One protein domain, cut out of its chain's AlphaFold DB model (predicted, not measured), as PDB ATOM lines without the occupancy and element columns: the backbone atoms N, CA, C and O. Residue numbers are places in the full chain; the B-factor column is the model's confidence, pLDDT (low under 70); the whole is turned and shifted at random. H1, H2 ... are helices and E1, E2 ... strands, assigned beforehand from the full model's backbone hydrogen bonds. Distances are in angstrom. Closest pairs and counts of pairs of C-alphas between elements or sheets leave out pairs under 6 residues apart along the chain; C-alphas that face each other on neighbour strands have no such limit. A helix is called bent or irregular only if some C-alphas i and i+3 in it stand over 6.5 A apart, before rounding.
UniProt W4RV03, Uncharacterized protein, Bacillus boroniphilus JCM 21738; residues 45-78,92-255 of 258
ATOM      1  N   VAL A  45       2.811   4.326 -22.084       77.94
ATOM      2  CA  VAL A  45       3.005   3.278 -21.074       77.94
ATOM      3  C   VAL A  45       4.204   3.610 -20.189       77.94
ATOM      4  O   VAL A  45       5.310   3.820 -20.682       77.94
ATOM      5  N   ASP A  46       3.986   3.627 -18.873       79.31
ATOM      6  CA  ASP A  46       5.058   3.643 -17.873       79.31
ATOM      7  C   ASP A  46       5.514   2.203 -17.593       79.31
ATOM      8  O   ASP A  46       4.707   1.338 -17.244       79.31
ATOM      9  N   ILE A  47       6.810   1.943 -17.762       83.06
ATOM     10  CA  ILE A  47       7.419   0.628 -17.532       83.06
ATOM     11  C   ILE A  47       8.376   0.609 -16.335       83.06
ATOM     12  O   ILE A  47       8.908  -0.459 -16.020       83.06
ATOM     13  N   ASP A  48       8.566   1.734 -15.643       80.06
ATOM     14  CA  ASP A  48       9.585   1.891 -14.600       80.06
ATOM     15  C   ASP A  48       9.380   0.879 -13.464       80.06
ATOM     16  O   ASP A  48      10.324   0.233 -13.017       80.06
ATOM     17  N   GLY A  49       8.129   0.644 -13.050       81.62
ATOM     18  CA  GLY A  49       7.816  -0.330 -11.997       81.62
ATOM     19  C   GLY A  49       8.176  -1.775 -12.366       81.62
ATOM     20  O   GLY A  49       8.629  -2.541 -11.516       81.62
ATOM     21  N   ARG A  50       8.020  -2.158 -13.639       87.00
ATOM     22  CA  ARG A  50       8.436  -3.485 -14.123       87.00
ATOM     23  C   ARG A  50       9.958  -3.584 -14.190       87.00
ATOM     24  O   ARG A  50      10.516  -4.618 -13.836       87.00
ATOM     25  N   LEU A  51      10.620  -2.528 -14.654       89.12
ATOM     26  CA  LEU A  51      12.078  -2.468 -14.732       89.12
ATOM     27  C   LEU A  51      12.722  -2.518 -13.339       89.12
ATOM     28  O   LEU A  51      13.706  -3.230 -13.152       89.12
ATOM     29  N   ASP A  52      12.133  -1.850 -12.348       88.44
ATOM     30  CA  ASP A  52      12.547  -1.925 -10.942       88.44
ATOM     31  C   ASP A  52      12.440  -3.351 -10.378       88.44
ATOM     32  O   ASP A  52      13.369  -3.836  -9.734       88.44
ATOM     33  N   GLN A  53      11.355  -4.071 -10.681       90.44
ATOM     34  CA  GLN A  53      11.222  -5.480 -10.289       90.44
ATOM     35  C   GLN A  53      12.311  -6.355 -10.917       90.44
ATOM     36  O   GLN A  53      12.892  -7.189 -10.227       90.44
ATOM     37  N   LEU A  54      12.629  -6.140 -12.199       92.12
ATOM     38  CA  LEU A  54      13.712  -6.860 -12.876       92.12
ATOM     39  C   LEU A  54      15.084  -6.545 -12.267       92.12
ATOM     40  O   LEU A  54      15.905  -7.447 -12.141       92.12
ATOM     41  N   SER A  55      15.320  -5.303 -11.831       90.19
ATOM     42  CA  SER A  55      16.559  -4.917 -11.138       90.19
ATOM     43  C   SER A  55      16.748  -5.622  -9.790       90.19
ATOM     44  O   SER A  55      17.853  -5.620  -9.257       90.19
ATOM     45  N   LYS A  56      15.687  -6.205  -9.221       92.12
ATOM     46  CA  LYS A  56      15.708  -6.927  -7.937       92.12
ATOM     47  C   LYS A  56      15.681  -8.448  -8.109       92.12
ATOM     48  O   LYS A  56      15.819  -9.173  -7.127       92.12
ATOM     49  N   ASP A  57      15.489  -8.937  -9.332       94.94
ATOM     50  CA  ASP A  57      15.433 -10.362  -9.644       94.94
ATOM     51  C   ASP A  57      16.847 -10.905  -9.914       94.94
ATOM     52  O   ASP A  57      17.446 -10.678 -10.967       94.94
ATOM     53  N   GLU A  58      17.383 -11.658  -8.953       95.06
ATOM     54  CA  GLU A  58      18.724 -12.248  -9.037       95.06
ATOM     55  C   GLU A  58      18.895 -13.210 -10.225       95.06
ATOM     56  O   GLU A  58      19.971 -13.272 -10.833       95.06
ATOM     57  N   GLU A  59      17.858 -13.974 -10.587       95.69
ATOM     58  CA  GLU A  59      17.941 -14.888 -11.727       95.69
ATOM     59  C   GLU A  59      18.004 -14.123 -13.043       95.69
ATOM     60  O   GLU A  59      18.753 -14.504 -13.952       95.69
ATOM     61  N   PHE A  60      17.202 -13.065 -13.152       95.31
ATOM     62  CA  PHE A  60      17.222 -12.172 -14.296       95.31
ATOM     63  C   PHE A  60      18.600 -11.526 -14.450       95.31
ATOM     64  O   PHE A  60      19.190 -11.630 -15.528       95.31
ATOM     65  N   LEU A  61      19.148 -10.941 -13.381       94.94
ATOM     66  CA  LEU A  61      20.462 -10.291 -13.399       94.94
ATOM     67  C   LEU A  61      21.571 -11.267 -13.802       94.94
ATOM     68  O   LEU A  61      22.356 -10.982 -14.702       94.94
ATOM     69  N   LYS A  62      21.577 -12.483 -13.248       95.75
ATOM     70  CA  LYS A  62      22.565 -13.505 -13.620       95.75
ATOM     71  C   LYS A  62      22.485 -13.891 -15.100       95.75
ATOM     72  O   LYS A  62      23.514 -14.069 -15.754       95.75
ATOM     73  N   LYS A  63      21.272 -14.036 -15.649       96.06
ATOM     74  CA  LYS A  63      21.065 -14.310 -17.085       96.06
ATOM     75  C   LYS A  63      21.498 -13.117 -17.939       96.06
ATOM     76  O   LYS A  63      22.112 -13.310 -18.990       96.06
ATOM     77  N   ALA A  64      21.208 -11.901 -17.485       95.00
ATOM     78  CA  ALA A  64      21.618 -10.667 -18.134       95.00
ATOM     79  C   ALA A  64      23.144 -10.553 -18.220       95.00
ATOM     80  O   ALA A  64      23.668 -10.395 -19.319       95.00
ATOM     81  N   GLU A  65      23.861 -10.725 -17.110       95.50
ATOM     82  CA  GLU A  65      25.327 -10.689 -17.065       95.50
ATOM     83  C   GLU A  65      25.958 -11.728 -18.000       95.50
ATOM     84  O   GLU A  65      26.883 -11.422 -18.753       95.50
ATOM     85  N   GLN A  66      25.428 -12.957 -18.015       96.31
ATOM     86  CA  GLN A  66      25.880 -14.001 -18.939       96.31
ATOM     87  C   GLN A  66      25.663 -13.600 -20.403       96.31
ATOM     88  O   GLN A  66      26.573 -13.738 -21.221       96.31
ATOM     89  N   SER A  67      24.479 -13.076 -20.727       96.12
ATOM     90  CA  SER A  67      24.138 -12.586 -22.065       96.12
ATOM     91  C   SER A  67      25.036 -11.421 -22.486       96.12
ATOM     92  O   SER A  67      25.523 -11.404 -23.613       96.12
ATOM     93  N   ILE A  68      25.285 -10.450 -21.605       96.75
ATOM     94  CA  ILE A  68      26.163  -9.302 -21.872       96.75
ATOM     95  C   ILE A  68      27.597  -9.783 -22.095       96.75
ATOM     96  O   ILE A  68      28.248  -9.372 -23.054       96.75
ATOM     97  N   LYS A  69      28.074 -10.712 -21.263       95.81
ATOM     98  CA  LYS A  69      29.409 -11.293 -21.402       95.81
ATOM     99  C   LYS A  69      29.596 -12.042 -22.708       95.81
ATOM    100  O   LYS A  69      30.671 -11.956 -23.293       95.81
ATOM    101  N   GLU A  70      28.584 -12.768 -23.165       96.00
ATOM    102  CA  GLU A  70      28.654 -13.457 -24.450       96.00
ATOM    103  C   GLU A  70      28.666 -12.470 -25.619       96.00
ATOM    104  O   GLU A  70      29.512 -12.583 -26.501       96.00
ATOM    105  N   GLN A  71      27.803 -11.451 -25.579       95.94
ATOM    106  CA  GLN A  71      27.792 -10.385 -26.584       95.94
ATOM    107  C   GLN A  71      29.149  -9.683 -26.677       95.94
ATOM    108  O   GLN A  71      29.675  -9.501 -27.771       95.94
ATOM    109  N   ALA A  72      29.741  -9.342 -25.530       94.00
ATOM    110  CA  ALA A  72      31.004  -8.621 -25.459       94.00
ATOM    111  C   ALA A  72      32.165  -9.341 -26.166       94.00
ATOM    112  O   ALA A  72      33.003  -8.687 -26.776       94.00
ATOM    113  N   LYS A  73      32.205 -10.682 -26.152       93.19
ATOM    114  CA  LYS A  73      33.260 -11.460 -26.835       93.19
ATOM    115  C   LYS A  73      33.268 -11.263 -28.351       93.19
ATOM    116  O   LYS A  73      34.314 -11.416 -28.975       93.19
ATOM    117  N   GLY A  74      32.105 -10.982 -28.937       88.62
ATOM    118  CA  GLY A  74      31.939 -10.765 -30.374       88.62
ATOM    119  C   GLY A  74      32.083  -9.306 -30.799       88.62
ATOM    120  O   GLY A  74      31.957  -9.010 -31.985       88.62
ATOM    121  N   ILE A  75      32.318  -8.391 -29.856       91.12
ATOM    122  CA  ILE A  75      32.324  -6.953 -30.104       91.12
ATOM    123  C   ILE A  75      33.742  -6.409 -29.961       91.12
ATOM    124  O   ILE A  75      34.431  -6.653 -28.975       91.12
ATOM    125  N   GLN A  76      34.160  -5.611 -30.941       85.94
ATOM    126  CA  GLN A  76      35.369  -4.803 -30.838       85.94
ATOM    127  C   GLN A  76      35.013  -3.470 -30.183       85.94
ATOM    128  O   GLN A  76      34.348  -2.627 -30.783       85.94
ATOM    129  N   PHE A  77      35.427  -3.304 -28.931       83.75
ATOM    130  CA  PHE A  77      35.272  -2.055 -28.198       83.75
ATOM    131  C   PHE A  77      36.550  -1.227 -28.359       83.75
ATOM    132  O   PHE A  77      37.581  -1.523 -27.760       83.75
ATOM    133  N   GLY A  78      36.476  -0.195 -29.187       67.31
ATOM    134  CA  GLY A  78      37.531   0.787 -29.399       67.31
ATOM    135  C   GLY A  78      36.933   2.016 -30.066       67.31
ATOM    136  O   GLY A  78      35.929   1.902 -30.770       67.31
ATOM    137  N   PHE A  92      22.810  15.831 -38.707       87.12
ATOM    138  CA  PHE A  92      23.582  16.268 -37.551       87.12
ATOM    139  C   PHE A  92      24.767  17.140 -37.963       87.12
ATOM    140  O   PHE A  92      25.442  16.859 -38.953       87.12
ATOM    141  N   THR A  93      25.043  18.173 -37.168       88.25
ATOM    142  CA  THR A  93      26.225  19.039 -37.316       88.25
ATOM    143  C   THR A  93      27.327  18.692 -36.316       88.25
ATOM    144  O   THR A  93      28.473  19.085 -36.522       88.25
ATOM    145  N   ASN A  94      26.994  17.954 -35.252       84.25
ATOM    146  CA  ASN A  94      27.930  17.500 -34.232       84.25
ATOM    147  C   ASN A  94      28.137  15.975 -34.311       84.25
ATOM    148  O   ASN A  94      27.194  15.192 -34.487       84.25
ATOM    149  N   ASP A  95      29.394  15.567 -34.168       89.75
ATOM    150  CA  ASP A  95      29.813  14.180 -34.043       89.75
ATOM    151  C   ASP A  95      30.895  14.079 -32.963       89.75
ATOM    152  O   ASP A  95      32.074  14.352 -33.198       89.75
ATOM    153  N   GLY A  96      30.470  13.733 -31.750       89.00
ATOM    154  CA  GLY A  96      31.358  13.533 -30.607       89.00
ATOM    155  C   GLY A  96      31.926  12.114 -30.512       89.00
ATOM    156  O   GLY A  96      32.460  11.751 -29.465       89.00
ATOM    157  N   GLY A  97      31.796  11.309 -31.570       90.69
ATOM    158  CA  GLY A  97      32.219   9.914 -31.602       90.69
ATOM    159  C   GLY A  97      31.118   8.925 -31.219       90.69
ATOM    160  O   GLY A  97      30.096   9.266 -30.617       90.69
ATOM    161  N   THR A  98      31.339   7.666 -31.597       93.31
ATOM    162  CA  THR A  98      30.406   6.556 -31.369       93.31
ATOM    163  C   THR A  98      30.865   5.684 -30.203       93.31
ATOM    164  O   THR A  98      32.026   5.277 -30.128       93.31
ATOM    165  N   LYS A  99      29.930   5.339 -29.313       94.19
ATOM    166  CA  LYS A  99      30.109   4.364 -28.231       94.19
ATOM    167  C   LYS A  99      28.959   3.362 -28.217       94.19
ATOM    168  O   LYS A  99      27.865   3.631 -28.707       94.19
ATOM    169  N   LYS A 100      29.204   2.196 -27.621       95.62
ATOM    170  CA  LYS A 100      28.188   1.163 -27.427       95.62
ATOM    171  C   LYS A 100      27.566   1.285 -26.045       95.62
ATOM    172  O   LYS A 100      28.275   1.210 -25.042       95.62
ATOM    173  N   PHE A 101      26.245   1.387 -25.990       96.69
ATOM    174  CA  PHE A 101      25.473   1.344 -24.748       96.69
ATOM    175  C   PHE A 101      24.502   0.165 -24.767       96.69
ATOM    176  O   PHE A 101      24.182  -0.377 -25.825       96.69
ATOM    177  N   LEU A 102      24.063  -0.257 -23.584       96.75
ATOM    178  CA  LEU A 102      23.033  -1.280 -23.441       96.75
ATOM    179  C   LEU A 102      21.649  -0.647 -23.647       96.75
ATOM    180  O   LEU A 102      21.321   0.342 -22.999       96.75
ATOM    181  N   ASN A 103      20.837  -1.228 -24.529       95.19
ATOM    182  CA  ASN A 103      19.448  -0.809 -24.733       95.19
ATOM    183  C   ASN A 103      18.489  -1.451 -23.704       95.19
ATOM    184  O   ASN A 103      18.905  -2.217 -22.830       95.19
ATOM    185  N   ARG A 104      17.175  -1.221 -23.860       93.62
ATOM    186  CA  ARG A 104      16.107  -1.818 -23.023       93.62
ATOM    187  C   ARG A 104      16.196  -3.344 -22.869       93.62
ATOM    188  O   ARG A 104      15.751  -3.886 -21.865       93.62
ATOM    189  N   ASN A 105      16.758  -4.046 -23.849       94.44
ATOM    190  CA  ASN A 105      16.879  -5.504 -23.850       94.44
ATOM    191  C   ASN A 105      18.280  -5.985 -23.430       94.44
ATOM    192  O   ASN A 105      18.633  -7.143 -23.668       94.44
ATOM    193  N   LEU A 106      19.084  -5.106 -22.816       95.81
ATOM    194  CA  LEU A 106      20.466  -5.361 -22.395       95.81
ATOM    195  C   LEU A 106      21.340  -5.855 -23.557       95.81
ATOM    196  O   LEU A 106      22.181  -6.754 -23.410       95.81
ATOM    197  N   LYS A 107      21.105  -5.275 -24.740       96.12
ATOM    198  CA  LYS A 107      21.902  -5.497 -25.945       96.12
ATOM    199  C   LYS A 107      22.777  -4.294 -26.239       96.12
ATOM    200  O   LYS A 107      22.298  -3.165 -26.168       96.12
ATOM    201  N   PHE A 108      24.041  -4.543 -26.582       96.44
ATOM    202  CA  PHE A 108      24.931  -3.478 -27.033       96.44
ATOM    203  C   PHE A 108      24.442  -2.920 -28.367       96.44
ATOM    204  O   PHE A 108      24.263  -3.663 -29.331       96.44
ATOM    205  N   LYS A 109      24.273  -1.604 -28.414       95.69
ATOM    206  CA  LYS A 109      23.869  -0.852 -29.598       95.69
ATOM    207  C   LYS A 109      24.772   0.366 -29.753       95.69
ATOM    208  O   LYS A 109      25.243   0.903 -28.754       95.69
ATOM    209  N   ASP A 110      25.055   0.747 -30.996       95.81
ATOM    210  CA  ASP A 110      25.878   1.916 -31.307       95.81
ATOM    211  C   ASP A 110      25.078   3.204 -31.158       95.81
ATOM    212  O   ASP A 110      24.003   3.342 -31.742       95.81
ATOM    213  N   PHE A 111      25.645   4.151 -30.419       96.12
ATOM    214  CA  PHE A 111      25.136   5.504 -30.279       96.12
ATOM    215  C   PHE A 111      26.245   6.501 -30.573       96.12
ATOM    216  O   PHE A 111      27.389   6.309 -30.162       96.12
ATOM    217  N   THR A 112      25.895   7.594 -31.233       95.69
ATOM    218  CA  THR A 112      26.819   8.694 -31.512       95.69
ATOM    219  C   THR A 112      26.432   9.914 -30.697       95.69
ATOM    220  O   THR A 112      25.250  10.248 -30.597       95.69
ATOM    221  N   LEU A 113      27.420  10.582 -30.106       95.31
ATOM    222  CA  LEU A 113      27.207  11.816 -29.357       95.31
ATOM    223  C   LEU A 113      26.836  12.946 -30.323       95.31
ATOM    224  O   LEU A 113      27.626  13.302 -31.199       95.31
ATOM    225  N   ARG A 114      25.627  13.499 -30.176       95.69
ATOM    226  CA  ARG A 114      25.075  14.524 -31.083       95.69
ATOM    227  C   ARG A 114      24.857  15.881 -30.431       95.69
ATOM    228  O   ARG A 114      24.762  16.877 -31.140       95.69
ATOM    229  N   SER A 115      24.776  15.963 -29.107       95.31
ATOM    230  CA  SER A 115      24.714  17.251 -28.411       95.31
ATOM    231  C   SER A 115      25.234  17.118 -26.984       95.31
ATOM    232  O   SER A 115      25.082  16.068 -26.364       95.31
ATOM    233  N   VAL A 116      25.863  18.171 -26.468       96.56
ATOM    234  CA  VAL A 116      26.381  18.237 -25.094       96.56
ATOM    235  C   VAL A 116      25.903  19.544 -24.484       96.56
ATOM    236  O   VAL A 116      26.081  20.602 -25.088       96.56
ATOM    237  N   GLY A 117      25.281  19.451 -23.316       95.00
ATOM    238  CA  GLY A 117      24.828  20.577 -22.509       95.00
ATOM    239  C   GLY A 117      25.633  20.749 -21.230       95.00
ATOM    240  O   GLY A 117      26.707  20.166 -21.046       95.00
ATOM    241  N   GLU A 118      25.094  21.555 -20.325       95.19
ATOM    242  CA  GLU A 118      25.690  21.790 -19.011       95.19
ATOM    243  C   GLU A 118      25.571  20.546 -18.127       95.19
ATOM    244  O   GLU A 118      26.556  20.165 -17.495       95.19
ATOM    245  N   ASN A 119      24.425  19.856 -18.152       92.94
ATOM    246  CA  ASN A 119      24.131  18.709 -17.284       92.94
ATOM    247  C   ASN A 119      23.831  17.411 -18.052       92.94
ATOM    248  O   ASN A 119      23.592  16.380 -17.421       92.94
ATOM    249  N   VAL A 120      23.840  17.431 -19.391       95.00
ATOM    250  CA  VAL A 120      23.434  16.288 -20.231       95.00
ATOM    251  C   VAL A 120      24.361  16.043 -21.423       95.00
ATOM    252  O   VAL A 120      24.873  16.974 -22.042       95.00
ATOM    253  N   GLU A 121      24.538  14.774 -21.780       96.06
ATOM    254  CA  GLU A 121      25.113  14.316 -23.047       96.06
ATOM    255  C   GLU A 121      24.036  13.548 -23.828       96.06
ATOM    256  O   GLU A 121      23.481  12.569 -23.326       96.06
ATOM    257  N   ILE A 122      23.735  13.971 -25.059       95.81
ATOM    258  CA  ILE A 122      22.704  13.350 -25.901       95.81
ATOM    259  C   ILE A 122      23.353  12.435 -26.929       95.81
ATOM    260  O   ILE A 122      24.016  12.883 -27.870       95.81
ATOM    261  N   TRP A 123      23.095  11.146 -26.765       96.94
ATOM    262  CA  TRP A 123      23.621  10.069 -27.588       96.94
ATOM    263  C   TRP A 123      22.487   9.474 -28.420       96.94
ATOM    264  O   TRP A 123      21.530   8.931 -27.875       96.94
ATOM    265  N   VAL A 124      22.579   9.567 -29.745       96.25
ATOM    266  CA  VAL A 124      21.537   9.073 -30.662       96.25
ATOM    267  C   VAL A 124      21.945   7.727 -31.228       96.25
ATOM    268  O   VAL A 124      23.074   7.581 -31.701       96.25
ATOM    269  N   ALA A 125      21.040   6.750 -31.186       96.06
ATOM    270  CA  ALA A 125      21.292   5.430 -31.743       96.06
ATOM    271  C   ALA A 125      21.544   5.524 -33.254       96.06
ATOM    272  O   ALA A 125      20.834   6.226 -33.974       96.06
ATOM    273  N   ASN A 126      22.539   4.789 -33.746       93.69
ATOM    274  CA  ASN A 126      22.874   4.788 -35.173       93.69
ATOM    275  C   ASN A 126      21.830   4.040 -36.018       93.69
ATOM    276  O   ASN A 126      21.696   4.312 -37.206       93.69
ATOM    277  N   ASP A 127      21.100   3.108 -35.403       93.06
ATOM    278  CA  ASP A 127      19.987   2.387 -36.017       93.06
ATOM    279  C   ASP A 127      18.685   2.741 -35.292       93.06
ATOM    280  O   ASP A 127      18.487   2.367 -34.137       93.06
ATOM    281  N   LEU A 128      17.805   3.468 -35.973       91.75
ATOM    282  CA  LEU A 128      16.466   3.834 -35.500       91.75
ATOM    283  C   LEU A 128      15.368   3.115 -36.295       91.75
ATOM    284  O   LEU A 128      14.207   3.528 -36.282       91.75
ATOM    285  N   GLY A 129      15.739   2.062 -37.026       90.94
ATOM    286  CA  GLY A 129      14.812   1.223 -37.763       90.94
ATOM    287  C   GLY A 129      13.896   0.420 -36.850       90.94
ATOM    288  O   GLY A 129      14.095   0.314 -35.639       90.94
ATOM    289  N   PHE A 130      12.869  -0.147 -37.468       89.69
ATOM    290  CA  PHE A 130      12.051  -1.189 -36.868       89.69
ATOM    291  C   PHE A 130      12.657  -2.566 -37.176       89.69
ATOM    292  O   PHE A 130      13.689  -2.689 -37.841       89.69
ATOM    293  N   LYS A 131      12.014  -3.632 -36.693       87.75
ATOM    294  CA  LYS A 131      12.366  -5.009 -37.072       87.75
ATOM    295  C   LYS A 131      12.371  -5.180 -38.605       87.75
ATOM    296  O   LYS A 131      11.654  -4.492 -39.321       87.75
ATOM    297  N   THR A 132      13.183  -6.110 -39.105       80.75
ATOM    298  CA  THR A 132      13.487  -6.276 -40.544       80.75
ATOM    299  C   THR A 132      12.262  -6.514 -41.442       80.75
ATOM    300  O   THR A 132      12.328  -6.265 -42.642       80.75
ATOM    301  N   ASP A 133      11.157  -7.005 -40.886       83.94
ATOM    302  CA  ASP A 133       9.883  -7.273 -41.559       83.94
ATOM    303  C   ASP A 133       8.853  -6.134 -41.434       83.94
ATOM    304  O   ASP A 133       7.743  -6.249 -41.955       83.94
ATOM    305  N   ASP A 134       9.194  -5.037 -40.756       86.56
ATOM    306  CA  ASP A 134       8.307  -3.890 -40.582       86.56
ATOM    307  C   ASP A 134       8.390  -2.927 -41.785       86.56
ATOM    308  O   ASP A 134       9.488  -2.541 -42.193       86.56
ATOM    309  N   PRO A 135       7.251  -2.517 -42.374       87.25
ATOM    310  CA  PRO A 135       7.236  -1.620 -43.527       87.25
ATOM    311  C   PRO A 135       7.473  -0.141 -43.179       87.25
ATOM    312  O   PRO A 135       7.598   0.675 -44.097       87.25
ATOM    313  N   ARG A 136       7.472   0.247 -41.895       88.31
ATOM    314  CA  ARG A 136       7.651   1.646 -41.482       88.31
ATOM    315  C   ARG A 136       9.080   2.127 -41.774       88.31
ATOM    316  O   ARG A 136      10.037   1.387 -41.538       88.31
ATOM    317  N   PRO A 137       9.260   3.372 -42.254       87.56
ATOM    318  CA  PRO A 137      10.592   3.942 -42.395       87.56
ATOM    319  C   PRO A 137      11.245   4.114 -41.019       87.56
ATOM    320  O   PRO A 137      10.561   4.370 -40.028       87.56
ATOM    321  N   ALA A 138      12.574   4.015 -40.973       89.12
ATOM    322  CA  ALA A 138      13.329   4.343 -39.769       89.12
ATOM    323  C   ALA A 138      13.036   5.782 -39.324       89.12
ATOM    324  O   ALA A 138      12.859   6.678 -40.158       89.12
ATOM    325  N   HIS A 139      13.010   6.012 -38.010       88.38
ATOM    326  CA  HIS A 139      12.843   7.363 -37.492       88.38
ATOM    327  C   HIS A 139      14.036   8.238 -37.880       88.38
ATOM    328  O   HIS A 139      15.189   7.807 -37.847       88.38
ATOM    329  N   VAL A 140      13.749   9.492 -38.230       87.69
ATOM    330  CA  VAL A 140      14.764  10.490 -38.567       87.69
ATOM    331  C   VAL A 140      14.848  11.495 -37.431       87.69
ATOM    332  O   VAL A 140      13.844  12.089 -37.044       87.69
ATOM    333  N   VAL A 141      16.059  11.681 -36.916       88.44
ATOM    334  CA  VAL A 141      16.375  12.641 -35.856       88.44
ATOM    335  C   VAL A 141      17.292  13.712 -36.427       88.44
ATOM    336  O   VAL A 141      18.214  13.394 -37.180       88.44
ATOM    337  N   THR A 142      17.056  14.975 -36.086       90.06
ATOM    338  CA  THR A 142      17.839  16.118 -36.574       90.06
ATOM    339  C   THR A 142      18.658  16.781 -35.474       90.06
ATOM    340  O   THR A 142      18.386  16.614 -34.283       90.06
ATOM    341  N   GLN A 143      19.649  17.585 -35.874       91.06
ATOM    342  CA  GLN A 143      20.422  18.400 -34.939       91.06
ATOM    343  C   GLN A 143      19.530  19.336 -34.112       91.06
ATOM    344  O   GLN A 143      19.690  19.434 -32.902       91.06
ATOM    345  N   GLU A 144      18.571  20.007 -34.756       90.00
ATOM    346  CA  GLU A 144      17.670  20.945 -34.078       90.00
ATOM    347  C   GLU A 144      16.871  20.250 -32.970       90.00
ATOM    348  O   GLU A 144      16.693  20.798 -31.883       90.00
ATOM    349  N   GLN A 145      16.434  19.014 -33.218       88.81
ATOM    350  CA  GLN A 145      15.701  18.221 -32.238       88.81
ATOM    351  C   GLN A 145      16.561  17.868 -31.018       88.81
ATOM    352  O   GLN A 145      16.104  18.047 -29.888       88.81
ATOM    353  N   VAL A 146      17.801  17.406 -31.217       92.31
ATOM    354  CA  VAL A 146      18.694  17.078 -30.090       92.31
ATOM    355  C   VAL A 146      19.148  18.324 -29.334       92.31
ATOM    356  O   VAL A 146      19.211  18.294 -28.111       92.31
ATOM    357  N   ASP A 147      19.394  19.441 -30.015       92.88
ATOM    358  CA  ASP A 147      19.785  20.693 -29.360       92.88
ATOM    359  C   ASP A 147      18.640  21.275 -28.531       92.88
ATOM    360  O   ASP A 147      18.844  21.684 -27.391       92.88
ATOM    361  N   LYS A 148      17.411  21.220 -29.049       90.31
ATOM    362  CA  LYS A 148      16.224  21.606 -28.285       90.31
ATOM    363  C   LYS A 148      16.017  20.715 -27.061       90.31
ATOM    364  O   LYS A 148      15.640  21.212 -26.004       90.31
ATOM    365  N   LEU A 149      16.255  19.410 -27.194       89.44
ATOM    366  CA  LEU A 149      16.158  18.463 -26.084       89.44
ATOM    367  C   LEU A 149      17.207  18.751 -25.000       89.44
ATOM    368  O   LEU A 149      16.874  18.726 -23.815       89.44
ATOM    369  N   ARG A 150      18.440  19.087 -25.399       93.75
ATOM    370  CA  ARG A 150      19.504  19.543 -24.492       93.75
ATOM    371  C   ARG A 150      19.065  20.793 -23.736       93.75
ATOM    372  O   ARG A 150      19.091  20.798 -22.509       93.75
ATOM    373  N   ASP A 151      18.638  21.824 -24.462       93.75
ATOM    374  CA  ASP A 151      18.294  23.125 -23.879       93.75
ATOM    375  C   ASP A 151      17.117  23.015 -22.901       93.75
ATOM    376  O   ASP A 151      17.134  23.628 -21.832       93.75
ATOM    377  N   GLU A 152      16.114  22.199 -23.233       88.25
ATOM    378  CA  GLU A 152      14.978  21.902 -22.356       88.25
ATOM    379  C   GLU A 152      15.414  21.135 -21.103       88.25
ATOM    380  O   GLU A 152      14.936  21.413 -19.997       88.25
ATOM    381  N   PHE A 153      16.333  20.177 -21.247       90.44
ATOM    382  CA  PHE A 153      16.849  19.443 -20.104       90.44
ATOM    383  C   PHE A 153      17.574  20.374 -19.129       90.44
ATOM    384  O   PHE A 153      17.222  20.403 -17.949       90.44
ATOM    385  N   ASP A 154      18.517  21.175 -19.623       92.69
ATOM    386  CA  ASP A 154      19.320  22.076 -18.794       92.69
ATOM    387  C   ASP A 154      18.492  23.224 -18.200       92.69
ATOM    388  O   ASP A 154      18.630  23.547 -17.021       92.69
ATOM    389  N   SER A 155      17.594  23.824 -18.984       92.62
ATOM    390  CA  SER A 155      16.868  25.031 -18.564       92.62
ATOM    391  C   SER A 155      15.612  24.738 -17.747       92.62
ATOM    392  O   SER A 155      15.135  25.610 -17.018       92.62
ATOM    393  N   ASN A 156      15.028  23.543 -17.886       87.12
ATOM    394  CA  ASN A 156      13.717  23.242 -17.317       87.12
ATOM    395  C   ASN A 156      13.685  21.944 -16.508       87.12
ATOM    396  O   ASN A 156      13.211  21.955 -15.370       87.12
ATOM    397  N   ILE A 157      14.145  20.827 -17.074       85.38
ATOM    398  CA  ILE A 157      13.971  19.512 -16.440       85.38
ATOM    399  C   ILE A 157      14.918  19.345 -15.251       85.38
ATOM    400  O   ILE A 157      14.450  19.049 -14.151       85.38
ATOM    401  N   TYR A 158      16.216  19.575 -15.449       87.31
ATOM    402  CA  TYR A 158      17.245  19.385 -14.429       87.31
ATOM    403  C   TYR A 158      17.024  20.282 -13.196       87.31
ATOM    404  O   TYR A 158      16.955  19.739 -12.091       87.31
ATOM    405  N   PRO A 159      16.785  21.608 -13.317       89.94
ATOM    406  CA  PRO A 159      16.542  22.453 -12.146       89.94
ATOM    407  C   PRO A 159      15.300  22.027 -11.359       89.94
ATOM    408  O   PRO A 159      15.333  21.955 -10.138       89.94
ATOM    409  N   LYS A 160      14.205  21.671 -12.044       86.25
ATOM    410  CA  LYS A 160      12.961  21.245 -11.379       86.25
ATOM    411  C   LYS A 160      13.081  19.887 -10.707       86.25
ATOM    412  O   LYS A 160      12.445  19.650  -9.683       86.25
ATOM    413  N   ALA A 161      13.803  18.964 -11.327       81.19
ATOM    414  CA  ALA A 161      13.994  17.642 -10.769       81.19
ATOM    415  C   ALA A 161      14.949  17.706  -9.570       81.19
ATOM    416  O   ALA A 161      14.612  17.179  -8.519       81.19
ATOM    417  N   THR A 162      16.043  18.461  -9.663       84.94
ATOM    418  CA  THR A 162      16.943  18.682  -8.521       84.94
ATOM    419  C   THR A 162      16.303  19.483  -7.384       84.94
ATOM    420  O   THR A 162      16.547  19.181  -6.220       84.94
ATOM    421  N   GLU A 163      15.429  20.447  -7.678       85.00
ATOM    422  CA  GLU A 163      14.662  21.177  -6.657       85.00
ATOM    423  C   GLU A 163      13.701  20.256  -5.892       85.00
ATOM    424  O   GLU A 163      13.565  20.371  -4.674       85.00
ATOM    425  N   PHE A 164      13.023  19.345  -6.596       79.19
ATOM    426  CA  PHE A 164      12.006  18.487  -5.989       79.19
ATOM    427  C   PHE A 164      12.589  17.218  -5.348       79.19
ATOM    428  O   PHE A 164      12.109  16.797  -4.297       79.19
ATOM    429  N   PHE A 165      13.591  16.602  -5.978       78.44
ATOM    430  CA  PHE A 165      14.150  15.298  -5.594       78.44
ATOM    431  C   PHE A 165      15.568  15.382  -5.010       78.44
ATOM    432  O   PHE A 165      16.025  14.419  -4.405       78.44
ATOM    433  N   GLY A 166      16.248  16.526  -5.128       82.94
ATOM    434  CA  GLY A 166      17.653  16.682  -4.749       82.94
ATOM    435  C   GLY A 166      18.621  16.421  -5.906       82.94
ATOM    436  O   GLY A 166      18.237  15.987  -6.993       82.94
ATOM    437  N   THR A 167      19.896  16.737  -5.688       82.38
ATOM    438  CA  THR A 167      20.956  16.453  -6.665       82.38
ATOM    439  C   THR A 167      21.210  14.943  -6.718       82.38
ATOM    440  O   THR A 167      21.393  14.353  -5.652       82.38
ATOM    441  N   PRO A 168      21.231  14.323  -7.913       78.62
ATOM    442  CA  PRO A 168      21.536  12.903  -8.043       78.62
ATOM    443  C   PRO A 168      22.972  12.600  -7.606       78.62
ATOM    444  O   PRO A 168      23.846  13.473  -7.648       78.62
ATOM    445  N   ASP A 169      23.216  11.347  -7.228       84.81
ATOM    446  CA  ASP A 169      24.561  10.880  -6.914       84.81
ATOM    447  C   ASP A 169      25.484  10.987  -8.135       84.81
ATOM    448  O   ASP A 169      25.078  10.872  -9.298       84.81
ATOM    449  N   VAL A 170      26.761  11.255  -7.864       87.31
ATOM    450  CA  VAL A 170      27.759  11.445  -8.915       87.31
ATOM    451  C   VAL A 170      28.232  10.088  -9.424       87.31
ATOM    452  O   VAL A 170      28.895   9.335  -8.709       87.31
ATOM    453  N   HIS A 171      27.938   9.838 -10.697       91.44
ATOM    454  CA  HIS A 171      28.318   8.648 -11.446       91.44
ATOM    455  C   HIS A 171      29.087   9.072 -12.707       91.44
ATOM    456  O   HIS A 171      28.512   9.682 -13.612       91.44
ATOM    457  N   ASP A 172      30.392   8.781 -12.750       93.06
ATOM    458  CA  ASP A 172      31.332   9.228 -13.794       93.06
ATOM    459  C   ASP A 172      31.828   8.098 -14.714       93.06
ATOM    460  O   ASP A 172      32.557   8.346 -15.674       93.06
ATOM    461  N   GLY A 173      31.398   6.860 -14.470       94.31
ATOM    462  CA  GLY A 173      31.686   5.667 -15.263       94.31
ATOM    463  C   GLY A 173      32.943   4.921 -14.829       94.31
ATOM    464  O   GLY A 173      33.209   3.817 -15.320       94.31
ATOM    465  N   SER A 174      33.725   5.489 -13.908       94.69
ATOM    466  CA  SER A 174      35.003   4.927 -13.461       94.69
ATOM    467  C   SER A 174      34.844   3.605 -12.702       94.69
ATOM    468  O   SER A 174      35.780   2.797 -12.668       94.69
ATOM    469  N   LYS A 175      33.661   3.338 -12.129       95.19
ATOM    470  CA  LYS A 175      33.351   2.121 -11.362       95.19
ATOM    471  C   LYS A 175      32.464   1.136 -12.121       95.19
ATOM    472  O   LYS A 175      31.951   0.208 -11.500       95.19
ATOM    473  N   SER A 176      32.321   1.279 -13.442       96.31
ATOM    474  CA  SER A 176      31.524   0.365 -14.273       96.31
ATOM    475  C   SER A 176      31.897  -1.112 -14.028       96.31
ATOM    476  O   SER A 176      33.025  -1.529 -14.337       96.31
ATOM    477  N   PRO A 177      30.954  -1.950 -13.550       95.38
ATOM    478  CA  PRO A 177      31.162  -3.387 -13.427       95.38
ATOM    479  C   PRO A 177      31.502  -4.048 -14.763       95.38
ATOM    480  O   PRO A 177      32.347  -4.936 -14.799       95.38
ATOM    481  N   LEU A 178      30.936  -3.573 -15.881       95.56
ATOM    482  CA  LEU A 178      31.264  -4.094 -17.213       95.56
ATOM    483  C   LEU A 178      32.753  -3.937 -17.543       95.56
ATOM    484  O   LEU A 178      33.349  -4.833 -18.148       95.56
ATOM    485  N   ALA A 179      33.369  -2.825 -17.135       94.50
ATOM    486  CA  ALA A 179      34.807  -2.632 -17.279       94.50
ATOM    487  C   ALA A 179      35.586  -3.525 -16.296       94.50
ATOM    488  O   ALA A 179      36.563  -4.168 -16.683       94.50
ATOM    489  N   ALA A 180      35.135  -3.628 -15.041       94.31
ATOM    490  CA  ALA A 180      35.773  -4.455 -14.012       94.31
ATOM    491  C   ALA A 180      35.764  -5.960 -14.348       94.31
ATOM    492  O   ALA A 180      36.722  -6.674 -14.053       94.31
ATOM    493  N   TRP A 181      34.706  -6.446 -14.997       94.38
ATOM    494  CA  TRP A 181      34.561  -7.828 -15.458       94.38
ATOM    495  C   TRP A 181      35.298  -8.115 -16.774       94.38
ATOM    496  O   TRP A 181      35.339  -9.268 -17.216       94.38
ATOM    497  N   GLY A 182      35.873  -7.086 -17.406       93.00
ATOM    498  CA  GLY A 182      36.547  -7.182 -18.699       93.00
ATOM    499  C   GLY A 182      35.593  -7.377 -19.880       93.00
ATOM    500  O   GLY A 182      36.003  -7.917 -20.906       93.00
ATOM    501  N   ASN A 183      34.320  -6.992 -19.743       94.50
ATOM    502  CA  ASN A 183      33.357  -7.001 -20.849       94.50
ATOM    503  C   ASN A 183      33.557  -5.817 -21.795       94.50
ATOM    504  O   ASN A 183      33.309  -5.948 -22.987       94.50
ATOM    505  N   VAL A 184      34.022  -4.688 -21.270       94.69
ATOM    506  CA  VAL A 184      34.453  -3.524 -22.051       94.69
ATOM    507  C   VAL A 184      35.867  -3.112 -21.617       94.69
ATOM    508  O   VAL A 184      36.315  -3.518 -20.540       94.69
ATOM    509  N   PRO A 185      36.603  -2.327 -22.425       94.12
ATOM    510  CA  PRO A 185      37.905  -1.800 -22.048       94.12
ATOM    511  C   PRO A 185      37.841  -1.010 -20.738       94.12
ATOM    512  O   PRO A 185      36.826  -0.398 -20.397       94.12
ATOM    513  N   LYS A 186      38.952  -0.985 -20.003       93.62
ATOM    514  CA  LYS A 186      39.056  -0.166 -18.793       93.62
ATOM    515  C   LYS A 186      38.833   1.312 -19.145       93.62
ATOM    516  O   LYS A 186      39.436   1.799 -20.095       93.62
ATOM    517  N   GLY A 187      37.989   1.999 -18.374       92.50
ATOM    518  CA  GLY A 187      37.664   3.415 -18.586       92.50
ATOM    519  C   GLY A 187      36.716   3.684 -19.762       92.50
ATOM    520  O   GLY A 187      36.513   4.834 -20.121       92.50
ATOM    521  N   TYR A 188      36.111   2.659 -20.379       94.56
ATOM    522  CA  TYR A 188      35.274   2.838 -21.577       94.56
ATOM    523  C   TYR A 188      34.097   3.820 -21.384       94.56
ATOM    524  O   TYR A 188      33.795   4.628 -22.271       94.56
ATOM    525  N   TYR A 189      33.460   3.772 -20.211       94.75
ATOM    526  CA  TYR A 189      32.354   4.659 -19.828       94.75
ATOM    527  C   TYR A 189      32.785   5.865 -18.984       94.75
ATOM    528  O   TYR A 189      31.942   6.715 -18.688       94.75
ATOM    529  N   GLU A 190      34.075   5.957 -18.643       94.25
ATOM    530  CA  GLU A 190      34.627   7.073 -17.877       94.25
ATOM    531  C   GLU A 190      34.442   8.379 -18.663       94.25
ATOM    532  O   GLU A 190      34.685   8.444 -19.876       94.25
ATOM    533  N   GLY A 191      33.942   9.408 -17.988       89.25
ATOM    534  CA  GLY A 191      33.591  10.677 -18.605       89.25
ATOM    535  C   GLY A 191      33.205  11.732 -17.577       89.25
ATOM    536  O   GLY A 191      33.737  11.767 -16.472       89.25
ATOM    537  N   SER A 192      32.304  12.630 -17.970       89.19
ATOM    538  CA  SER A 192      31.781  13.655 -17.069       89.19
ATOM    539  C   SER A 192      30.695  13.102 -16.133       89.19
ATOM    540  O   SER A 192      30.183  12.004 -16.336       89.19
ATOM    541  N   ASP A 193      30.298  13.883 -15.132       87.19
ATOM    542  CA  ASP A 193      29.156  13.612 -14.247       87.19
ATOM    543  C   ASP A 193      27.791  13.933 -14.889       87.19
ATOM    544  O   ASP A 193      26.744  13.796 -14.250       87.19
ATOM    545  N   LYS A 194      27.783  14.341 -16.165       93.25
ATOM    546  CA  LYS A 194      26.559  14.640 -16.912       93.25
ATOM    547  C   LYS A 194      25.704  13.400 -17.088       93.25
ATOM    548  O   LYS A 194      26.210  12.290 -17.298       93.25
ATOM    549  N   VAL A 195      24.396  13.635 -17.103       93.69
ATOM    550  CA  VAL A 195      23.389  12.624 -17.407       93.69
ATOM    551  C   VAL A 195      23.539  12.189 -18.863       93.69
ATOM    552  O   VAL A 195      23.524  13.009 -19.780       93.69
ATOM    553  N   ILE A 196      23.658  10.888 -19.086       95.88
ATOM    554  CA  ILE A 196      23.582  10.274 -20.405       95.88
ATOM    555  C   ILE A 196      22.112  10.176 -20.805       95.88
ATOM    556  O   ILE A 196      21.322   9.491 -20.157       95.88
ATOM    557  N   MET A 197      21.742  10.825 -21.902       95.50
ATOM    558  CA  MET A 197      20.427  10.677 -22.512       95.50
ATOM    559  C   MET A 197      20.564   9.898 -23.817       95.50
ATOM    560  O   MET A 197      21.048  10.422 -24.822       95.50
ATOM    561  N   LEU A 198      20.138   8.636 -23.795       96.50
ATOM    562  CA  LEU A 198      20.060   7.800 -24.985       96.50
ATOM    563  C   LEU A 198      18.772   8.101 -25.741       96.50
ATOM    564  O   LEU A 198      17.681   8.022 -25.184       96.50
ATOM    565  N   VAL A 199      18.896   8.399 -27.022       94.94
ATOM    566  CA  VAL A 199      17.776   8.588 -27.941       94.94
ATOM    567  C   VAL A 199      17.703   7.350 -28.828       94.94
ATOM    568  O   VAL A 199      18.609   7.113 -29.632       94.94
ATOM    569  N   ASP A 200      16.653   6.546 -28.659       94.81
ATOM    570  CA  ASP A 200      16.498   5.241 -29.316       94.81
ATOM    571  C   ASP A 200      15.075   5.037 -29.871       94.81
ATOM    572  O   ASP A 200      14.135   5.724 -29.485       94.81
ATOM    573  N   ASN A 201      14.900   4.094 -30.794       92.62
ATOM    574  CA  ASN A 201      13.594   3.509 -31.103       92.62
ATOM    575  C   ASN A 201      13.393   2.320 -30.152       92.62
ATOM    576  O   ASN A 201      13.959   1.238 -30.352       92.62
ATOM    577  N   ILE A 202      12.699   2.560 -29.042       92.31
ATOM    578  CA  ILE A 202      12.595   1.633 -27.919       92.31
ATOM    579  C   ILE A 202      11.821   0.398 -28.365       92.31
ATOM    580  O   ILE A 202      10.703   0.476 -28.850       92.31
ATOM    581  N   GLN A 203      12.408  -0.773 -28.129       91.81
ATOM    582  CA  GLN A 203      11.801  -2.062 -28.467       91.81
ATOM    583  C   GLN A 203      10.681  -2.422 -27.473       91.81
ATOM    584  O   GLN A 203      10.882  -3.239 -26.564       91.81
ATOM    585  N   ASP A 204       9.530  -1.766 -27.612       88.06
ATOM    586  CA  ASP A 204       8.285  -1.970 -26.870       88.06
ATOM    587  C   ASP A 204       7.198  -2.662 -27.722       88.06
ATOM    588  O   ASP A 204       7.492  -3.284 -28.747       88.06
ATOM    589  N   ASP A 205       5.940  -2.627 -27.279       88.62
ATOM    590  CA  ASP A 205       4.842  -3.269 -28.003       88.62
ATOM    591  C   ASP A 205       4.500  -2.537 -29.317       88.62
ATOM    592  O   ASP A 205       4.250  -3.205 -30.318       88.62
ATOM    593  N   ASN A 206       4.599  -1.200 -29.375       88.38
ATOM    594  CA  ASN A 206       4.408  -0.422 -30.611       88.38
ATOM    595  C   ASN A 206       5.539  -0.635 -31.630       88.38
ATOM    596  O   ASN A 206       5.314  -0.692 -32.844       88.38
ATOM    597  N   TYR A 207       6.768  -0.806 -31.149       88.62
ATOM    598  CA  TYR A 207       7.889  -1.207 -31.988       88.62
ATOM    599  C   TYR A 207       7.621  -2.556 -32.665       88.62
ATOM    600  O   TYR A 207       7.942  -2.738 -33.839       88.62
ATOM    601  N   ASN A 208       7.017  -3.504 -31.944       88.50
ATOM    602  CA  ASN A 208       6.747  -4.846 -32.460       88.50
ATOM    603  C   ASN A 208       5.466  -4.936 -33.301       88.50
ATOM    604  O   ASN A 208       5.422  -5.746 -34.232       88.50
ATOM    605  N   ASP A 209       4.447  -4.139 -32.987       87.38
ATOM    606  CA  ASP A 209       3.169  -4.078 -33.693       87.38
ATOM    607  C   ASP A 209       2.812  -2.617 -34.024       87.38
ATOM    608  O   ASP A 209       2.438  -1.856 -33.130       87.38
ATOM    609  N   PRO A 210       2.863  -2.220 -35.312       83.31
ATOM    610  CA  PRO A 210       2.495  -0.876 -35.752       83.31
ATOM    611  C   PRO A 210       1.076  -0.439 -35.370       83.31
ATOM    612  O   PRO A 210       0.804   0.758 -35.332       83.31
ATOM    613  N   ASN A 211       0.165  -1.388 -35.133       84.69
ATOM    614  CA  ASN A 211      -1.219  -1.098 -34.761       84.69
ATOM    615  C   ASN A 211      -1.409  -0.988 -33.248       84.69
ATOM    616  O   ASN A 211      -2.515  -0.678 -32.800       84.69
ATOM    617  N   TYR A 212      -0.371  -1.266 -32.457       84.19
ATOM    618  CA  TYR A 212      -0.474  -1.177 -31.015       84.19
ATOM    619  C   TYR A 212      -0.502   0.301 -30.599       84.19
ATOM    620  O   TYR A 212       0.439   1.042 -30.889       84.19
ATOM    621  N   PRO A 213      -1.579   0.762 -29.941       78.25
ATOM    622  CA  PRO A 213      -1.850   2.188 -29.782       78.25
ATOM    623  C   PRO A 213      -0.995   2.875 -28.714       78.25
ATOM    624  O   PRO A 213      -1.023   4.099 -28.621       78.25
ATOM    625  N   PHE A 214      -0.268   2.109 -27.895       81.00
ATOM    626  CA  PHE A 214       0.507   2.645 -26.784       81.00
ATOM    627  C   PHE A 214       2.003   2.435 -26.974       81.00
ATOM    628  O   PHE A 214       2.428   1.374 -27.414       81.00
ATOM    629  N   PHE A 215       2.814   3.401 -26.562       82.69
ATOM    630  CA  PHE A 215       4.268   3.299 -26.613       82.69
ATOM    631  C   PHE A 215       4.921   3.822 -25.328       82.69
ATOM    632  O   PHE A 215       4.336   4.561 -24.531       82.69
ATOM    633  N   VAL A 216       6.164   3.425 -25.107       85.56
ATOM    634  CA  VAL A 216       7.011   3.891 -24.014       85.56
ATOM    635  C   VAL A 216       7.734   5.135 -24.492       85.56
ATOM    636  O   VAL A 216       8.608   5.060 -25.340       85.56
ATOM    637  N   ALA A 217       7.411   6.292 -23.921       84.12
ATOM    638  CA  ALA A 217       8.033   7.547 -24.349       84.12
ATOM    639  C   ALA A 217       9.497   7.714 -23.892       84.12
ATOM    640  O   ALA A 217      10.233   8.582 -24.362       84.12
ATOM    641  N   GLY A 218       9.897   6.918 -22.909       87.81
ATOM    642  CA  GLY A 218      11.207   6.932 -22.289       87.81
ATOM    643  C   GLY A 218      11.148   6.238 -20.938       87.81
ATOM    644  O   GLY A 218      10.067   6.060 -20.375       87.81
ATOM    645  N   PHE A 219      12.301   5.825 -20.431       89.12
ATOM    646  CA  PHE A 219      12.404   5.131 -19.156       89.12
ATOM    647  C   PHE A 219      13.755   5.386 -18.497       89.12
ATOM    648  O   PHE A 219      14.756   5.717 -19.145       89.12
ATOM    649  N   TYR A 220      13.766   5.158 -17.193       89.88
ATOM    650  CA  TYR A 220      14.977   4.992 -16.415       89.88
ATOM    651  C   TYR A 220      15.075   3.553 -15.936       89.88
ATOM    652  O   TYR A 220      14.077   2.928 -15.578       89.88
ATOM    653  N   TRP A 221      16.292   3.019 -15.927       91.56
ATOM    654  CA  TRP A 221      16.517   1.683 -15.415       91.56
ATOM    655  C   TRP A 221      17.813   1.610 -14.628       91.56
ATOM    656  O   TRP A 221      18.898   1.636 -15.205       91.56
ATOM    657  N   GLN A 222      17.680   1.412 -13.319       90.69
ATOM    658  CA  GLN A 222      18.807   1.263 -12.400       90.69
ATOM    659  C   GLN A 222      19.785   0.156 -12.826       90.69
ATOM    660  O   GLN A 222      20.985   0.267 -12.614       90.69
ATOM    661  N   THR A 223      19.310  -0.906 -13.489       93.19
ATOM    662  CA  THR A 223      20.202  -1.941 -14.041       93.19
ATOM    663  C   THR A 223      21.187  -1.368 -15.071       93.19
ATOM    664  O   THR A 223      22.352  -1.761 -15.081       93.19
ATOM    665  N   LEU A 224      20.755  -0.434 -15.926       95.62
ATOM    666  CA  LEU A 224      21.640   0.207 -16.906       95.62
ATOM    667  C   LEU A 224      22.656   1.115 -16.215       95.62
ATOM    668  O   LEU A 224      23.847   0.983 -16.490       95.62
ATOM    669  N   GLU A 225      22.189   1.974 -15.303       94.06
ATOM    670  CA  GLU A 225      23.030   2.857 -14.484       94.06
ATOM    671  C   GLU A 225      24.100   2.050 -13.739       94.06
ATOM    672  O   GLU A 225      25.287   2.308 -13.913       94.06
ATOM    673  N   ASN A 226      23.705   0.999 -13.012       94.12
ATOM    674  CA  ASN A 226      24.616   0.146 -12.248       94.12
ATOM    675  C   ASN A 226      25.695  -0.513 -13.116       94.12
ATOM    676  O   ASN A 226      26.821  -0.688 -12.661       94.12
ATOM    677  N   TYR A 227      25.379  -0.910 -14.353       96.25
ATOM    678  CA  TYR A 227      26.355  -1.565 -15.230       96.25
ATOM    679  C   TYR A 227      27.369  -0.596 -15.842       96.25
ATOM    680  O   TYR A 227      28.531  -0.969 -16.036       96.25
ATOM    681  N   ILE A 228      26.966   0.631 -16.156       95.56
ATOM    682  CA  ILE A 228      27.853   1.611 -16.800       95.56
ATOM    683  C   ILE A 228      28.445   2.625 -15.819       95.56
ATOM    684  O   ILE A 228      29.399   3.300 -16.187       95.56
ATOM    685  N   ASP A 229      27.904   2.709 -14.602       96.00
ATOM    686  CA  ASP A 229      28.231   3.699 -13.571       96.00
ATOM    687  C   ASP A 229      28.060   5.150 -14.059       96.00
ATOM    688  O   ASP A 229      28.907   6.005 -13.835       96.00
ATOM    689  N   ARG A 230      26.963   5.442 -14.766       94.38
ATOM    690  CA  ARG A 230      26.593   6.790 -15.237       94.38
ATOM    691  C   ARG A 230      25.098   6.999 -15.046       94.38
ATOM    692  O   ARG A 230      24.322   6.111 -15.398       94.38
ATOM    693  N   ASN A 231      24.707   8.196 -14.607       92.69
ATOM    694  CA  ASN A 231      23.309   8.625 -14.599       92.69
ATOM    695  C   ASN A 231      22.758   8.541 -16.027       92.69
ATOM    696  O   ASN A 231      23.223   9.281 -16.893       92.69
ATOM    697  N   ILE A 232      21.816   7.634 -16.298       93.25
ATOM    698  CA  ILE A 232      21.378   7.329 -17.665       93.25
ATOM    699  C   ILE A 232      19.865   7.226 -17.797       93.25
ATOM    700  O   ILE A 232      19.195   6.530 -17.039       93.25
ATOM    701  N   ILE A 233      19.332   7.875 -18.827       92.69
ATOM    702  CA  ILE A 233      17.924   7.811 -19.220       92.69
ATOM    703  C   ILE A 233      17.818   7.487 -20.707       92.69
ATOM    704  O   ILE A 233      18.681   7.868 -21.496       92.69
ATOM    705  N   THR A 234      16.763   6.777 -21.099       93.69
ATOM    706  CA  THR A 234      16.465   6.496 -22.511       93.69
ATOM    707  C   THR A 234      15.166   7.178 -22.904       93.69
ATOM    708  O   THR A 234      14.175   7.068 -22.187       93.69
ATOM    709  N   ILE A 235      15.161   7.872 -24.038       91.81
ATOM    710  CA  ILE A 235      14.011   8.563 -24.617       91.81
ATOM    711  C   ILE A 235      13.703   7.946 -25.975       91.81
ATOM    712  O   ILE A 235      14.607   7.654 -26.761       91.81
ATOM    713  N   ASP A 236      12.415   7.754 -26.234       90.38
ATOM    714  CA  ASP A 236      11.945   7.162 -27.472       90.38
ATOM    715  C   ASP A 236      11.842   8.182 -28.611       90.38
ATOM    716  O   ASP A 236      11.397   9.320 -28.432       90.38
ATOM    717  N   THR A 237      12.209   7.759 -29.813       87.31
ATOM    718  CA  THR A 237      12.178   8.590 -31.023       87.31
ATOM    719  C   THR A 237      10.783   8.807 -31.606       87.31
ATOM    720  O   THR A 237      10.610   9.726 -32.396       87.31
ATOM    721  N   ASN A 238       9.760   8.064 -31.194       76.25
ATOM    722  CA  ASN A 238       8.359   8.388 -31.480       76.25
ATOM    723  C   ASN A 238       7.858   9.569 -30.616       76.25
ATOM    724  O   ASN A 238       6.778  10.111 -30.831       76.25
ATOM    725  N   SER A 239       8.653  10.014 -29.635       62.56
ATOM    726  CA  SER A 239       8.232  10.994 -28.630       62.56
ATOM    727  C   SER A 239       8.691  12.429 -28.876       62.56
ATOM    728  O   SER A 239       8.568  13.227 -27.962       62.56
ATOM    729  N   TRP A 240       9.213  12.843 -30.034       60.38
ATOM    730  CA  TRP A 240       9.829  14.187 -30.147       60.38
ATOM    731  C   TRP A 240       8.888  15.368 -29.861       60.38
ATOM    732  O   TRP A 240       9.291  16.320 -29.193       60.38
ATOM    733  N   GLU A 241       7.626  15.308 -30.294       50.97
ATOM    734  CA  GLU A 241       6.626  16.331 -29.933       50.97
ATOM    735  C   GLU A 241       6.097  16.166 -28.492       50.97
ATOM    736  O   GLU A 241       5.526  17.094 -27.913       50.97
ATOM    737  N   LEU A 242       6.313  14.996 -27.877       43.22
ATOM    738  CA  LEU A 242       5.709  14.563 -26.611       43.22
ATOM    739  C   LEU A 242       6.701  14.419 -25.442       43.22
ATOM    740  O   LEU A 242       6.268  14.370 -24.288       43.22
ATOM    741  N   ALA A 243       8.013  14.446 -25.691       43.47
ATOM    742  CA  ALA A 243       9.085  14.534 -24.697       43.47
ATOM    743  C   ALA A 243       8.910  15.803 -23.844       43.47
ATOM    744  O   ALA A 243       9.136  15.785 -22.636       43.47
ATOM    745  N   TRP A 244       8.313  16.839 -24.446       38.81
ATOM    746  CA  TRP A 244       7.728  18.032 -23.820       38.81
ATOM    747  C   TRP A 244       6.814  17.748 -22.604       38.81
ATOM    748  O   TRP A 244       6.726  18.566 -21.688       38.81
ATOM    749  N   LYS A 245       6.142  16.586 -22.541       36.69
ATOM    750  CA  LYS A 245       5.252  16.172 -21.435       36.69
ATOM    751  C   LYS A 245       5.810  15.022 -20.593       36.69
ATOM    752  O   LYS A 245       5.115  14.549 -19.697       36.69
ATOM    753  N   ALA A 246       7.028  14.530 -20.831       39.59
ATOM    754  CA  ALA A 246       7.634  13.420 -20.075       39.59
ATOM    755  C   ALA A 246       8.165  13.823 -18.688       39.59
ATOM    756  O   ALA A 246       9.122  13.244 -18.176       39.59
ATOM    757  N   ARG A 247       7.496  14.796 -18.061       47.69
ATOM    758  CA  ARG A 247       7.861  15.378 -16.774       47.69
ATOM    759  C   ARG A 247       8.012  14.304 -15.694       47.69
ATOM    760  O   ARG A 247       8.932  14.411 -14.910       47.69
ATOM    761  N   SER A 248       7.191  13.250 -15.694       44.12
ATOM    762  CA  SER A 248       7.178  12.228 -14.636       44.12
ATOM    763  C   SER A 248       8.327  11.215 -14.682       44.12
ATOM    764  O   SER A 248       8.863  10.887 -13.627       44.12
ATOM    765  N   SER A 249       8.708  10.713 -15.861       44.66
ATOM    766  CA  SER A 249       9.709   9.635 -15.976       44.66
ATOM    767  C   SER A 249      11.133  10.162 -15.783       44.66
ATOM    768  O   SER A 249      11.919   9.567 -15.050       44.66
ATOM    769  N   VAL A 250      11.445  11.344 -16.332       49.69
ATOM    770  CA  VAL A 250      12.753  11.982 -16.100       49.69
ATOM    771  C   VAL A 250      12.889  12.444 -14.645       49.69
ATOM    772  O   VAL A 250      13.931  12.246 -14.032       49.69
ATOM    773  N   GLN A 251      11.818  12.971 -14.047       44.00
ATOM    774  CA  GLN A 251      11.815  13.361 -12.633       44.00
ATOM    775  C   GLN A 251      12.054  12.186 -11.678       44.00
ATOM    776  O   GLN A 251      12.795  12.330 -10.712       44.00
ATOM    777  N   ARG A 252      11.454  11.020 -11.943       42.53
ATOM    778  CA  ARG A 252      11.610   9.834 -11.090       42.53
ATOM    779  C   ARG A 252      13.005   9.210 -11.201       42.53
ATOM    780  O   ARG A 252      13.504   8.704 -10.202       42.53
ATOM    781  N   SER A 253      13.637   9.294 -12.376       46.91
ATOM    782  CA  SER A 253      14.990   8.769 -12.619       46.91
ATOM    783  C   SER A 253      16.056   9.350 -11.686       46.91
ATOM    784  O   SER A 253      16.905   8.613 -11.203       46.91
ATOM    785  N   MET A 254      15.951  10.637 -11.343       43.91
ATOM    786  CA  MET A 254      16.904  11.324 -10.461       43.91
ATOM    787  C   MET A 254      16.780  10.937  -8.978       43.91
ATOM    788  O   MET A 254      17.585  11.380  -8.170       43.91
ATOM    789  N   ASN A 255      15.778  10.134  -8.610       40.69
ATOM    790  CA  ASN A 255      15.459   9.799  -7.220       40.69
ATOM    791  C   ASN A 255      15.790   8.344  -6.835       40.69
ATOM    792  O   ASN A 255      15.610   7.969  -5.682       40.69
TER     793      ASN A 255
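Overview. This is residues 45 to 78 and 92 to 255 of the 258 residues of an uncharacterized protein of Bacillus boroniphilus JCM 21738 (UniProt W4RV03). A strongly twisted, mixed sheet of six strands runs through the middle of the domain, with helix arm H3a across one face over E2 and E3, H6 on the opposite face and H7 along edge strand E5. H1 and H2 make a corner outside it. The printed part has 198 residues with seven named helices and six named strands, in chain order H1 H2 E1 E2 E3 H3 H4 E4 H5 E5 H6 E6 H7; the sheet runs E1, E2, E3, E4, E6, E5, and the class is mixed, helices and strands. The whole is compact, with a radius of gyration of the C-alphas of 16.2 A, and rounded, spanning 43 by 39 by 36 A.

Arrangement. Start at E1, residues 98 to 102, E2, residues 108 to 116, and E3, residues 120 to 125: a meander of two hairpins, each strand antiparallel to the one before, with N 99 and O 111 at 2.8 A and N 112 and O 124 at 2.9 A. E4, residues 195 to 200, is parallel to E3, with N 121 and O 195 at 2.9 A. E6, residues 232 to 236, is parallel to E4, with N 233 and O 196 at 2.9 A; E5, residues 218 to 220, is antiparallel to E6, with N 219 and O 234 at 2.9 A. H3, residues 143 to 165, was assigned as one helix by its hydrogen bonds but is bent, C-alphas 155 and 158 being 7.0 A apart; arms H3a, residues 143 to 155, and H3b, residues 158 to 165, stand at a steep tilt of 42 degrees. H3a is on the sheet at a height of 8.7 A, across the strands at 74 degrees to E2 on the local plane; its closest C-alphas to E2 are Asp 147 and Ser 115, 6.1 A. E3, H3, H4, residues 177 to 180, and E4 form a strand-helix-strand unit, parallel strands with helices between, its crossover left-handed. H6, residues 222 to 228, touches H4, closest C-alphas Tyr 227 and Pro 177, 5.4 A. H7, residues 247 to 253, is over E5, closest C-alphas Ser 253 and Tyr 220, 5.4 A. H1, residues 48 to 55, only grazes the sheet; it and H2, residues 58 to 73, only just touch, only at the corner, with 3 pairs of C-alphas within 8 A, closest Leu 54 and Phe 60, 6.5 A. H5, residues 205 to 208, touches no helix. Every O i to N i+4 pair is within hydrogen-bond range in H1, H2, H3a, H3b, H6 and H7; H4 and H5 are too short for one.

Along the chain. Find C-alpha 48 at (9.585, 1.891, -14.600), where H1 begins, and C-alpha 253 at (14.990, 8.769, -12.619), where H7 ends. From first to last C-alpha H2 measures 23.0 A, E2 21.8 A, H3a 18.0 A, E3 16.0 A and E4 15.6 A.

Size, cuts and confidence. The C-alphas farthest apart, Asp 133 and Glu 163, are 45.3 A apart. Residues 79 to 91 are not printed; C-alphas 78 and 92 are 22.4 A apart across the cut. The links E3 to H3, H3 to H4 and H4 to E4 are long. The pLDDT is under 70 at residue 78 and at residues 239 to 255.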